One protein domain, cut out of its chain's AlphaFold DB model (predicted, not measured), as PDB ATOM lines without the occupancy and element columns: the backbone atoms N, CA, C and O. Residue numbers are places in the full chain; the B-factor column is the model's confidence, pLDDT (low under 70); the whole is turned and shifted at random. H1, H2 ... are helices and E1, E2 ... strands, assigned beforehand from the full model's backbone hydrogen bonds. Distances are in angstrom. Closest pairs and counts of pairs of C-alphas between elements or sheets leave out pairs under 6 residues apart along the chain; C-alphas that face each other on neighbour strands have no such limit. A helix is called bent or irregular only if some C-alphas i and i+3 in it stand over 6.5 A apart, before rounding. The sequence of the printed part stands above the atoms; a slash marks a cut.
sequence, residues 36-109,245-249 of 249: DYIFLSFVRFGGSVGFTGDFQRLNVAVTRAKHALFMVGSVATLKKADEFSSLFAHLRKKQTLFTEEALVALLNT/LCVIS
ATOM      1  N   ASP A  36     188.273 242.710 280.707       89.31
ATOM      2  CA  ASP A  36     187.163 242.276 279.857       89.31
ATOM      3  C   ASP A  36     186.504 241.006 280.409       89.31
ATOM      4  O   ASP A  36     185.284 240.949 280.586       89.31
ATOM      5  N   TYR A  37     187.336 240.037 280.791       88.94
ATOM      6  CA  TYR A  37     186.931 238.768 281.381       88.94
ATOM      7  C   TYR A  37     187.660 238.553 282.703       88.94
ATOM      8  O   TYR A  37     188.882 238.696 282.772       88.94
ATOM      9  N   ILE A  38     186.922 238.192 283.753       89.00
ATOM     10  CA  ILE A  38     187.499 237.884 285.066       89.00
ATOM     11  C   ILE A  38     187.173 236.450 285.455       89.00
ATOM     12  O   ILE A  38     186.021 236.037 285.393       89.00
ATOM     13  N   PHE A  39     188.187 235.720 285.921       89.25
ATOM     14  CA  PHE A  39     188.046 234.404 286.539       89.25
ATOM     15  C   PHE A  39     188.370 234.515 288.033       89.25
ATOM     16  O   PHE A  39     189.504 234.791 288.419       89.25
ATOM     17  N   LEU A  40     187.367 234.309 288.882       88.12
ATOM     18  CA  LEU A  40     187.464 234.387 290.335       88.12
ATOM     19  C   LEU A  40     187.417 232.982 290.939       88.12
ATOM     20  O   LEU A  40     186.413 232.293 290.811       88.12
ATOM     21  N   SER A  41     188.470 232.564 291.644       86.81
ATOM     22  CA  SER A  41     188.513 231.276 292.355       86.81
ATOM     23  C   SER A  41     188.298 231.456 293.859       86.81
ATOM     24  O   SER A  41     188.975 232.264 294.498       86.81
ATOM     25  N   PHE A  42     187.385 230.673 294.438       82.25
ATOM     26  CA  PHE A  42     187.043 230.719 295.862       82.25
ATOM     27  C   PHE A  42     187.938 229.831 296.744       82.25
ATOM     28  O   PHE A  42     187.870 229.973 297.965       82.25
ATOM     29  N   VAL A  43     188.816 229.002 296.151       78.44
ATOM     30  CA  VAL A  43     189.897 228.167 296.748       78.44
ATOM     31  C   VAL A  43     189.485 227.161 297.834       78.44
ATOM     32  O   VAL A  43     190.005 226.052 297.874       78.44
ATOM     33  N   ARG A  44     188.589 227.516 298.754       73.12
ATOM     34  CA  ARG A  44     188.240 226.708 299.921       73.12
ATOM     35  C   ARG A  44     187.143 225.700 299.606       73.12
ATOM     36  O   ARG A  44     186.121 226.032 299.007       73.12
ATOM     37  N   PHE A  45     187.320 224.506 300.160       67.25
ATOM     38  CA  PHE A  45     186.331 223.440 300.213       67.25
ATOM     39  C   PHE A  45     186.190 222.971 301.667       67.25
ATOM     40  O   PHE A  45     187.194 222.678 302.307       67.25
ATOM     41  N   GLY A  46     184.963 222.929 302.200       58.59
ATOM     42  CA  GLY A  46     184.673 222.380 303.531       58.59
ATOM     43  C   GLY A  46     185.191 223.221 304.712       58.59
ATOM     44  O   GLY A  46     186.345 223.129 305.110       58.59
ATOM     45  N   GLY A  47     184.319 224.024 305.330       62.88
ATOM     46  CA  GLY A  47     184.631 224.777 306.555       62.88
ATOM     47  C   GLY A  47     183.888 226.109 306.634       62.88
ATOM     48  O   GLY A  47     182.949 226.328 305.866       62.88
ATOM     49  N   SER A  48     184.298 226.988 307.558       56.66
ATOM     50  CA  SER A  48     183.841 228.380 307.578       56.66
ATOM     51  C   SER A  48     184.451 229.153 306.408       56.66
ATOM     52  O   SER A  48     185.612 228.958 306.036       56.66
ATOM     53  N   VAL A  49     183.648 230.031 305.810       60.25
ATOM     54  CA  VAL A  49     184.021 230.776 304.604       60.25
ATOM     55  C   VAL A  49     185.142 231.792 304.904       60.25
ATOM     56  O   VAL A  49     185.938 232.106 304.026       60.25
ATOM     57  N   GLY A  50     185.332 232.208 306.164       62.84
ATOM     58  CA  GLY A  50     186.461 233.044 306.598       62.84
ATOM     59  C   GLY A  50     186.679 234.261 305.687       62.84
ATOM     60  O   GLY A  50     185.727 234.907 305.270       62.84
ATOM     61  N   PHE A  51     187.931 234.519 305.302       51.53
ATOM     62  CA  PHE A  51     188.345 235.557 304.338       51.53
ATOM     63  C   PHE A  51     187.676 235.473 302.948       51.53
ATOM     64  O   PHE A  51     187.694 236.432 302.185       51.53
ATOM     65  N   THR A  52     187.091 234.326 302.601       55.19
ATOM     66  CA  THR A  52     186.332 234.111 301.360       55.19
ATOM     67  C   THR A  52     184.887 234.644 301.475       55.19
ATOM     68  O   THR A  52     184.187 234.733 300.472       55.19
ATOM     69  N   GLY A  53     184.440 235.014 302.685       55.59
ATOM     70  CA  GLY A  53     183.125 235.598 302.977       55.59
ATOM     71  C   GLY A  53     183.095 237.125 302.917       55.59
ATOM     72  O   GLY A  53     182.069 237.739 303.180       55.59
ATOM     73  N   ASP A  54     184.218 237.758 302.586       66.38
ATOM     74  CA  ASP A  54     184.300 239.208 302.530       66.38
ATOM     75  C   ASP A  54     183.636 239.724 301.241       66.38
ATOM     76  O   ASP A  54     184.229 239.790 300.160       66.38
ATOM     77  N   PHE A  55     182.357 240.078 301.383       73.88
ATOM     78  CA  PHE A  55     181.508 240.645 300.339       73.88
ATOM     79  C   PHE A  55     182.129 241.888 299.682       73.88
ATOM     80  O   PHE A  55     181.879 242.156 298.509       73.88
ATOM     81  N   GLN A  56     182.996 242.625 300.386       79.19
ATOM     82  CA  GLN A  56     183.669 243.795 299.818       79.19
ATOM     83  C   GLN A  56     184.613 243.386 298.684       79.19
ATOM     84  O   GLN A  56     184.647 244.032 297.639       79.19
ATOM     85  N   ARG A  57     185.313 242.256 298.834       80.00
ATOM     86  CA  ARG A  57     186.194 241.703 297.792       80.00
ATOM     87  C   ARG A  57     185.413 241.185 296.604       80.00
ATOM     88  O   ARG A  57     185.856 241.348 295.471       80.00
ATOM     89  N   LEU A  58     184.253 240.580 296.857       81.00
ATOM     90  CA  LEU A  58     183.359 240.148 295.792       81.00
ATOM     91  C   LEU A  58     182.845 241.352 294.999       81.00
ATOM     92  O   LEU A  58     182.906 241.330 293.777       81.00
ATOM     93  N   ASN A  59     182.421 242.426 295.667       84.25
ATOM     94  CA  ASN A  59     181.976 243.650 294.996       84.25
ATOM     95  C   ASN A  59     183.077 244.263 294.133       84.25
ATOM     96  O   ASN A  59     182.815 244.695 293.010       84.25
ATOM     97  N   VAL A  60     184.318 244.265 294.627       85.00
ATOM     98  CA  VAL A  60     185.467 244.670 293.815       85.00
ATOM     99  C   VAL A  60     185.597 243.741 292.612       85.00
ATOM    100  O   VAL A  60     185.576 244.231 291.497       85.00
ATOM    101  N   ALA A  61     185.640 242.419 292.783       82.50
ATOM    102  CA  ALA A  61     185.771 241.495 291.652       82.50
ATOM    103  C   ALA A  61     184.645 241.651 290.607       82.50
ATOM    104  O   ALA A  61     184.917 241.651 289.409       82.50
ATOM    105  N   VAL A  62     183.400 241.851 291.051       84.12
ATOM    106  CA  VAL A  62     182.226 242.040 290.185       84.12
ATOM    107  C   VAL A  62     182.310 243.337 289.391       84.12
ATOM    108  O   VAL A  62     182.051 243.339 288.194       84.12
ATOM    109  N   THR A  63     182.705 244.438 290.028       86.25
ATOM    110  CA  THR A  63     182.776 245.754 289.367       86.25
ATOM    111  C   THR A  63     183.955 245.899 288.406       86.25
ATOM    112  O   THR A  63     184.001 246.863 287.652       86.25
ATOM    113  N   ARG A  64     184.904 244.955 288.411       85.44
ATOM    114  CA  ARG A  64     186.097 244.995 287.547       85.44
ATOM    115  C   ARG A  64     185.889 244.288 286.210       85.44
ATOM    116  O   ARG A  64     186.699 244.497 285.311       85.44
ATOM    117  N   ALA A  65     184.855 243.456 286.085       88.62
ATOM    118  CA  ALA A  65     184.548 242.717 284.866       88.62
ATOM    119  C   ALA A  65     183.710 243.576 283.910       88.62
ATOM    120  O   ALA A  65     182.619 244.018 284.269       88.62
ATOM    121  N   LYS A  66     184.194 243.795 282.680       88.12
ATOM    122  CA  LYS A  66     183.467 244.586 281.670       88.12
ATOM    123  C   LYS A  66     182.478 243.758 280.857       88.12
ATOM    124  O   LYS A  66     181.414 244.266 280.503       88.12
ATOM    125  N   HIS A  67     182.837 242.515 280.526       88.44
ATOM    126  CA  HIS A  67     182.021 241.641 279.683       88.44
ATOM    127  C   HIS A  67     181.474 240.426 280.425       88.44
ATOM    128  O   HIS A  67     180.283 240.172 280.297       88.44
ATOM    129  N   ALA A  68     182.296 239.689 281.183       88.19
ATOM    130  CA  ALA A  68     181.818 238.528 281.944       88.19
ATOM    131  C   ALA A  68     182.678 238.202 283.179       88.19
ATOM    132  O   ALA A  68     183.876 238.508 283.223       88.19
ATOM    133  N   LEU A  69     182.065 237.531 284.166       87.38
ATOM    134  CA  LEU A  69     182.686 237.125 285.431       87.38
ATOM    135  C   LEU A  69     182.494 235.623 285.709       87.38
ATOM    136  O   LEU A  69     181.454 235.165 286.165       87.38
ATOM    137  N   PHE A  70     183.544 234.832 285.584       88.62
ATOM    138  CA  PHE A  70     183.508 233.407 285.896       88.62
ATOM    139  C   PHE A  70     183.867 233.166 287.365       88.62
ATOM    140  O   PHE A  70     184.925 233.594 287.816       88.62
ATOM    141  N   MET A  71     183.020 232.465 288.124       86.56
ATOM    142  CA  MET A  71     183.229 232.178 289.548       86.56
ATOM    143  C   MET A  71     183.443 230.677 289.821       86.56
ATOM    144  O   MET A  71     182.537 229.857 289.749       86.56
ATOM    145  N   VAL A  72     184.643 230.281 290.227       86.25
ATOM    146  CA  VAL A  72     185.004 228.875 290.460       86.25
ATOM    147  C   VAL A  72     185.021 228.549 291.944       86.25
ATOM    148  O   VAL A  72     185.843 229.087 292.685       86.25
ATOM    149  N   GLY A  73     184.147 227.653 292.407       83.88
ATOM    150  CA  GLY A  73     184.133 227.274 293.815       83.88
ATOM    151  C   GLY A  73     182.967 226.396 294.241       83.88
ATOM    152  O   GLY A  73     181.892 226.414 293.653       83.88
ATOM    153  N   SER A  74     183.168 225.678 295.345       81.62
ATOM    154  CA  SER A  74     182.170 224.768 295.906       81.62
ATOM    155  C   SER A  74     180.909 225.498 296.371       81.62
ATOM    156  O   SER A  74     180.916 226.232 297.364       81.62
ATOM    157  N   VAL A  75     179.785 225.209 295.716       81.31
ATOM    158  CA  VAL A  75     178.453 225.715 296.076       81.31
ATOM    159  C   VAL A  75     178.072 225.271 297.487       81.31
ATOM    160  O   VAL A  75     177.472 226.044 298.229       81.31
ATOM    161  N   ALA A  76     178.440 224.053 297.894       79.62
ATOM    162  CA  ALA A  76     178.173 223.551 299.243       79.62
ATOM    163  C   ALA A  76     178.886 224.374 300.328       79.62
ATOM    164  O   ALA A  76     178.369 224.524 301.434       79.62
ATOM    165  N   THR A  77     180.061 224.923 300.012       77.81
ATOM    166  CA  THR A  77     180.825 225.774 300.932       77.81
ATOM    167  C   THR A  77     180.302 227.209 300.913       77.81
ATOM    168  O   THR A  77     180.084 227.787 301.974       77.81
ATOM    169  N   LEU A  78     180.021 227.765 299.731       78.44
ATOM    170  CA  LEU A  78     179.540 229.144 299.583       78.44
ATOM    171  C   LEU A  78     178.114 229.350 300.110       78.44
ATOM    172  O   LEU A  78     177.815 230.411 300.639       78.44
ATOM    173  N   LYS A  79     177.245 228.332 300.050       78.69
ATOM    174  CA  LYS A  79     175.891 228.384 300.635       78.69
ATOM    175  C   LYS A  79     175.868 228.544 302.156       78.69
ATOM    176  O   LYS A  79     174.819 228.868 302.694       78.69
ATOM    177  N   LYS A  80     176.979 228.263 302.847       77.56
ATOM    178  CA  LYS A  80     177.076 228.434 304.305       77.56
ATOM    179  C   LYS A  80     177.234 229.897 304.718       77.56
ATOM    180  O   LYS A  80     177.107 230.186 305.900       77.56
ATOM    181  N   ALA A  81     177.571 230.777 303.776       75.25
ATOM    182  CA  ALA A  81     177.632 232.212 303.991       75.25
ATOM    183  C   ALA A  81     176.330 232.846 303.488       75.25
ATOM    184  O   ALA A  81     175.990 232.737 302.303       75.25
ATOM    185  N   ASP A  82     175.601 233.494 304.395       76.06
ATOM    186  CA  ASP A  82     174.297 234.097 304.116       76.06
ATOM    187  C   ASP A  82     174.394 235.198 303.053       76.06
ATOM    188  O   ASP A  82     173.465 235.405 302.269       76.06
ATOM    189  N   GLU A  83     175.551 235.849 302.943       74.75
ATOM    190  CA  GLU A  83     175.844 236.910 301.984       74.75
ATOM    191  C   GLU A  83     175.735 236.431 300.526       74.75
ATOM    192  O   GLU A  83     175.362 237.202 299.640       74.75
ATOM    193  N   PHE A  84     175.994 235.144 300.262       79.06
ATOM    194  CA  PHE A  84     175.905 234.563 298.918       79.06
ATOM    195  C   PHE A  84     174.500 234.055 298.568       79.06
ATOM    196  O   PHE A  84     174.251 233.686 297.417       79.06
ATOM    197  N   SER A  85     173.561 234.029 299.518       81.94
ATOM    198  CA  SER A  85     172.207 233.498 299.297       81.94
ATOM    199  C   SER A  85     171.462 234.240 298.178       81.94
ATOM    200  O   SER A  85     170.909 233.612 297.268       81.94
ATOM    201  N   SER A  86     171.514 235.575 298.201       83.56
ATOM    202  CA  SER A  86     170.907 236.456 297.196       83.56
ATOM    203  C   SER A  86     171.543 236.268 295.816       83.56
ATOM    204  O   SER A  86     170.835 236.165 294.811       83.56
ATOM    205  N   LEU A  87     172.870 236.118 295.775       83.12
ATOM    206  CA  LEU A  87     173.615 235.830 294.555       83.12
ATOM    207  C   LEU A  87     173.165 234.496 293.949       83.12
ATOM    208  O   LEU A  87     172.794 234.448 292.779       83.12
ATOM    209  N   PHE A  88     173.109 233.420 294.737       83.75
ATOM    210  CA  PHE A  88     172.662 232.115 294.241       83.75
ATOM    211  C   PHE A  88     171.205 232.115 293.773       83.75
ATOM    212  O   PHE A  88     170.887 231.433 292.796       83.75
ATOM    213  N   ALA A  89     170.318 232.869 294.427       86.19
ATOM    214  CA  ALA A  89     168.943 233.033 293.961       86.19
ATOM    215  C   ALA A  89     168.903 233.674 292.562       86.19
ATOM    216  O   ALA A  89     168.207 233.180 291.669       86.19
ATOM    217  N   HIS A  90     169.710 234.715 292.341       84.94
ATOM    218  CA  HIS A  90     169.820 235.384 291.044       84.94
ATOM    219  C   HIS A  90     170.409 234.473 289.961       84.94
ATOM    220  O   HIS A  90     169.891 234.405 288.846       84.94
ATOM    221  N   LEU A  91     171.449 233.711 290.298       85.38
ATOM    222  CA  LEU A  91     172.124 232.803 289.368       85.38
ATOM    223  C   LEU A  91     171.252 231.620 288.953       85.38
ATOM    224  O   LEU A  91     171.251 231.230 287.784       85.38
ATOM    225  N   ARG A  92     170.451 231.091 289.884       84.94
ATOM    226  CA  ARG A  92     169.427 230.082 289.580       84.94
ATOM    227  C   ARG A  92     168.372 230.626 288.629       84.94
ATOM    228  O   ARG A  92     168.032 229.948 287.666       84.94
ATOM    229  N   LYS A  93     167.890 231.853 288.862       87.50
ATOM    230  CA  LYS A  93     166.906 232.505 287.985       87.50
ATOM    231  C   LYS A  93     167.450 232.699 286.568       87.50
ATOM    232  O   LYS A  93     166.713 232.516 285.608       87.50
ATOM    233  N   LYS A  94     168.734 233.042 286.443       84.44
ATOM    234  CA  LYS A  94     169.422 233.204 285.156       84.44
ATOM    235  C   LYS A  94     169.903 231.893 284.519       84.44
ATOM    236  O   LYS A  94     170.391 231.943 283.400       84.44
ATOM    237  N   GLN A  95     169.787 230.752 285.208       84.31
ATOM    238  CA  GLN A  95     170.299 229.449 284.752       84.31
ATOM    239  C   GLN A  95     171.793 229.474 284.376       84.31
ATOM    240  O   GLN A  95     172.206 228.922 283.366       84.31
ATOM    241  N   THR A  96     172.607 230.131 285.203       84.25
ATOM    242  CA  THR A  96     174.059 230.296 284.971       84.25
ATOM    243  C   THR A  96     174.918 229.443 285.916       84.25
ATOM    244  O   THR A  96     176.141 229.482 285.883       84.25
ATOM    245  N   LEU A  97     174.289 228.611 286.749       84.06
ATOM    246  CA  LEU A  97     174.995 227.651 287.595       84.06
ATOM    247  C   LEU A  97     175.261 226.361 286.828       84.06
ATOM    248  O   LEU A  97     174.316 225.710 286.386       84.06
ATOM    249  N   PHE A  98     176.530 225.965 286.762       84.50
ATOM    250  CA  PHE A  98     176.950 224.725 286.129       84.50
ATOM    251  C   PHE A  98     177.628 223.809 287.155       84.50
ATOM    252  O   PHE A  98     178.182 224.244 288.168       84.50
ATOM    253  N   THR A  99     177.536 222.505 286.934       85.69
ATOM    254  CA  THR A  99     178.436 221.556 287.595       85.69
ATOM    255  C   THR A  99     179.680 221.380 286.730       85.69
ATOM    256  O   THR A  99     179.716 221.849 285.590       85.69
ATOM    257  N   GLU A 100     180.713 220.746 287.274       80.31
ATOM    258  CA  GLU A 100     181.940 220.466 286.525       80.31
ATOM    259  C   GLU A 100     181.628 219.679 285.244       80.31
ATOM    260  O   GLU A 100     182.035 220.068 284.151       80.31
ATOM    261  N   GLU A 101     180.792 218.649 285.354       79.69
ATOM    262  CA  GLU A 101     180.404 217.778 284.248       79.69
ATOM    263  C   GLU A 101     179.607 218.543 283.187       79.69
ATOM    264  O   GLU A 101     179.847 218.393 281.990       79.69
ATOM    265  N   ALA A 102     178.679 219.402 283.622       81.25
ATOM    266  CA  ALA A 102     177.873 220.216 282.721       81.25
ATOM    267  C   ALA A 102     178.720 221.254 281.972       81.25
ATOM    268  O   ALA A 102     178.481 221.503 280.792       81.25
ATOM    269  N   LEU A 103     179.723 221.845 282.631       82.12
ATOM    270  CA  LEU A 103     180.639 222.770 281.971       82.12
ATOM    271  C   LEU A 103     181.524 222.041 280.960       82.12
ATOM    272  O   LEU A 103     181.666 222.506 279.835       82.12
ATOM    273  N   VAL A 104     182.114 220.908 281.343       81.94
ATOM    274  CA  VAL A 104     182.960 220.121 280.438       81.94
ATOM    275  C   VAL A 104     182.159 219.686 279.213       81.94
ATOM    276  O   VAL A 104     182.644 219.812 278.092       81.94
ATOM    277  N   ALA A 105     180.906 219.260 279.399       83.94
ATOM    278  CA  ALA A 105     180.004 218.978 278.290       83.94
ATOM    279  C   ALA A 105     179.799 220.216 277.399       83.94
ATOM    280  O   ALA A 105     179.961 220.117 276.188       83.94
ATOM    281  N   LEU A 106     179.525 221.385 277.985       82.50
ATOM    282  CA  LEU A 106     179.312 222.635 277.246       82.50
ATOM    283  C   LEU A 106     180.554 223.100 276.465       82.50
ATOM    284  O   LEU A 106     180.431 223.615 275.358       82.50
ATOM    285  N   LEU A 107     181.752 222.934 277.025       82.75
ATOM    286  CA  LEU A 107     183.002 223.309 276.357       82.75
ATOM    287  C   LEU A 107     183.376 222.336 275.232       82.75
ATOM    288  O   LEU A 107     183.988 222.748 274.252       82.75
ATOM    289  N   ASN A 108     182.993 221.063 275.365       83.25
ATOM    290  CA  ASN A 108     183.283 220.022 274.381       83.25
ATOM    291  C   ASN A 108     182.207 219.883 273.301       83.25
ATOM    292  O   ASN A 108     182.438 219.189 272.310       83.25
ATOM    293  N   THR A 109     181.034 220.507 273.455       77.56
ATOM    294  CA  THR A 109     180.066 220.543 272.358       77.56
ATOM    295  C   THR A 109     180.653 221.348 271.202       77.56
ATOM    296  O   THR A 109     180.970 222.524 271.402       77.56
ATOM    297  N   LEU A 245     181.163 224.687 289.712       50.28
ATOM    298  CA  LEU A 245     181.662 225.847 288.983       50.28
ATOM    299  C   LEU A 245     180.495 226.789 288.684       50.28
ATOM    300  O   LEU A 245     179.599 226.501 287.900       50.28
ATOM    301  N   CYS A 246     180.504 227.958 289.300       52.09
ATOM    302  CA  CYS A 246     179.473 228.959 289.106       52.09
ATOM    303  C   CYS A 246     179.886 229.938 287.996       52.09
ATOM    304  O   CYS A 246     180.625 230.886 288.227       52.09
ATOM    305  N   VAL A 247     179.393 229.786 286.774       51.38
ATOM    306  CA  VAL A 247     179.637 230.816 285.751       51.38
ATOM    307  C   VAL A 247     178.692 231.997 286.002       51.38
ATOM    308  O   VAL A 247     177.511 231.793 286.240       51.38
ATOM    309  N   ILE A 248     179.170 233.243 285.981       51.81
ATOM    310  CA  ILE A 248     178.288 234.417 285.920       51.81
ATOM    311  C   ILE A 248     178.534 235.092 284.570       51.81
ATOM    312  O   ILE A 248     179.636 235.540 284.264       51.81
ATOM    313  N   SER A 249     177.504 235.128 283.726       42.50
ATOM    314  CA  SER A 249     177.536 235.962 282.524       42.50
ATOM    315  C   SER A 249     177.170 237.400 282.844       42.50
ATOM    316  O   SER A 249     176.251 237.621 283.675       42.50
TER     317      SER A 249
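Overview. This is residues 36 to 109 and 245 to 249 of the 249 residues of the protein "Hypothetical protein" of Spumella elongata (UniProt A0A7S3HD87). A small three-stranded sheet has H2 over one face, running along E1 and E2, while H4 and H5 only graze it. The short H1 and H3 lie beyond the ends of E1 and E2 at residues 41 and 72, and H5 reaches away toward Thr 109. The printed part has 79 residues, with five named helices and three named strands in the order E1 H1 H2 E2 H3 H4 H5 E3. The mixed sheet runs E1 E2 E3; the class is mixed, helices and strands. The whole is compact, with a radius of gyration of the C-alphas of 12.5 A and spans of 37 by 28 by 23 A.

Arrangement. E1, residues 36 to 41, and E2, residues 65 to 72, are parallel, with N 40 and O 70 at 2.8 A. H1, residues 50 to 53, and H2, residues 55 to 63, complete a strand-helix-strand unit, two parallel neighbour strands with helices between, its crossover right-handed. H2 is on the sheet at a height of 11.0 A; its closest C-alphas to E2 are Val 62 and Leu 69, 6.9 A. E3, residues 245 to 248, is antiparallel to E2, with N 71 and O 246 at 2.9 A. H3, residues 75 to 78, is close to but not clearly touching H4, residues 82 to 93; their closest C-alphas, Leu 78 and Phe 84, are 6.6 A apart. H5, residues 100 to 108, grazes the sheet with residues 100 to 103; its closest C-alphas to E3 are Glu 100 and Leu 245, 5.9 A. Every O i to N i+4 pair is within hydrogen-bond range in H2 and H5, and 6 of 8 in H4; H1 and H3 are too short for such a pair.

Along the chain. E1 begins at C-alpha 36 (187.163, 242.276, 279.857) and is 16.7 A long. E2, 14.9 A, bends by 78 degrees at residue 68. H4, 17.8 A, is only just irregular: C-alphas 83 and 86 are 6.9 A apart. H2 and H5 are each 12.2 A; E3, 9.7 A, ends at C-alpha 248 (178.288, 234.417, 285.920).

Size, cuts and confidence. The C-alphas farthest apart, Gly 50 and Thr 109, are 37.0 A apart. Residues 110 to 244 are not printed; C-alphas 109 and 245 are 17.5 A apart across the cut. Of the links printed whole, none is long. Mean pLDDT of the printed part is 78.0; residues 45 to 54 and 245 to 249 are under 70.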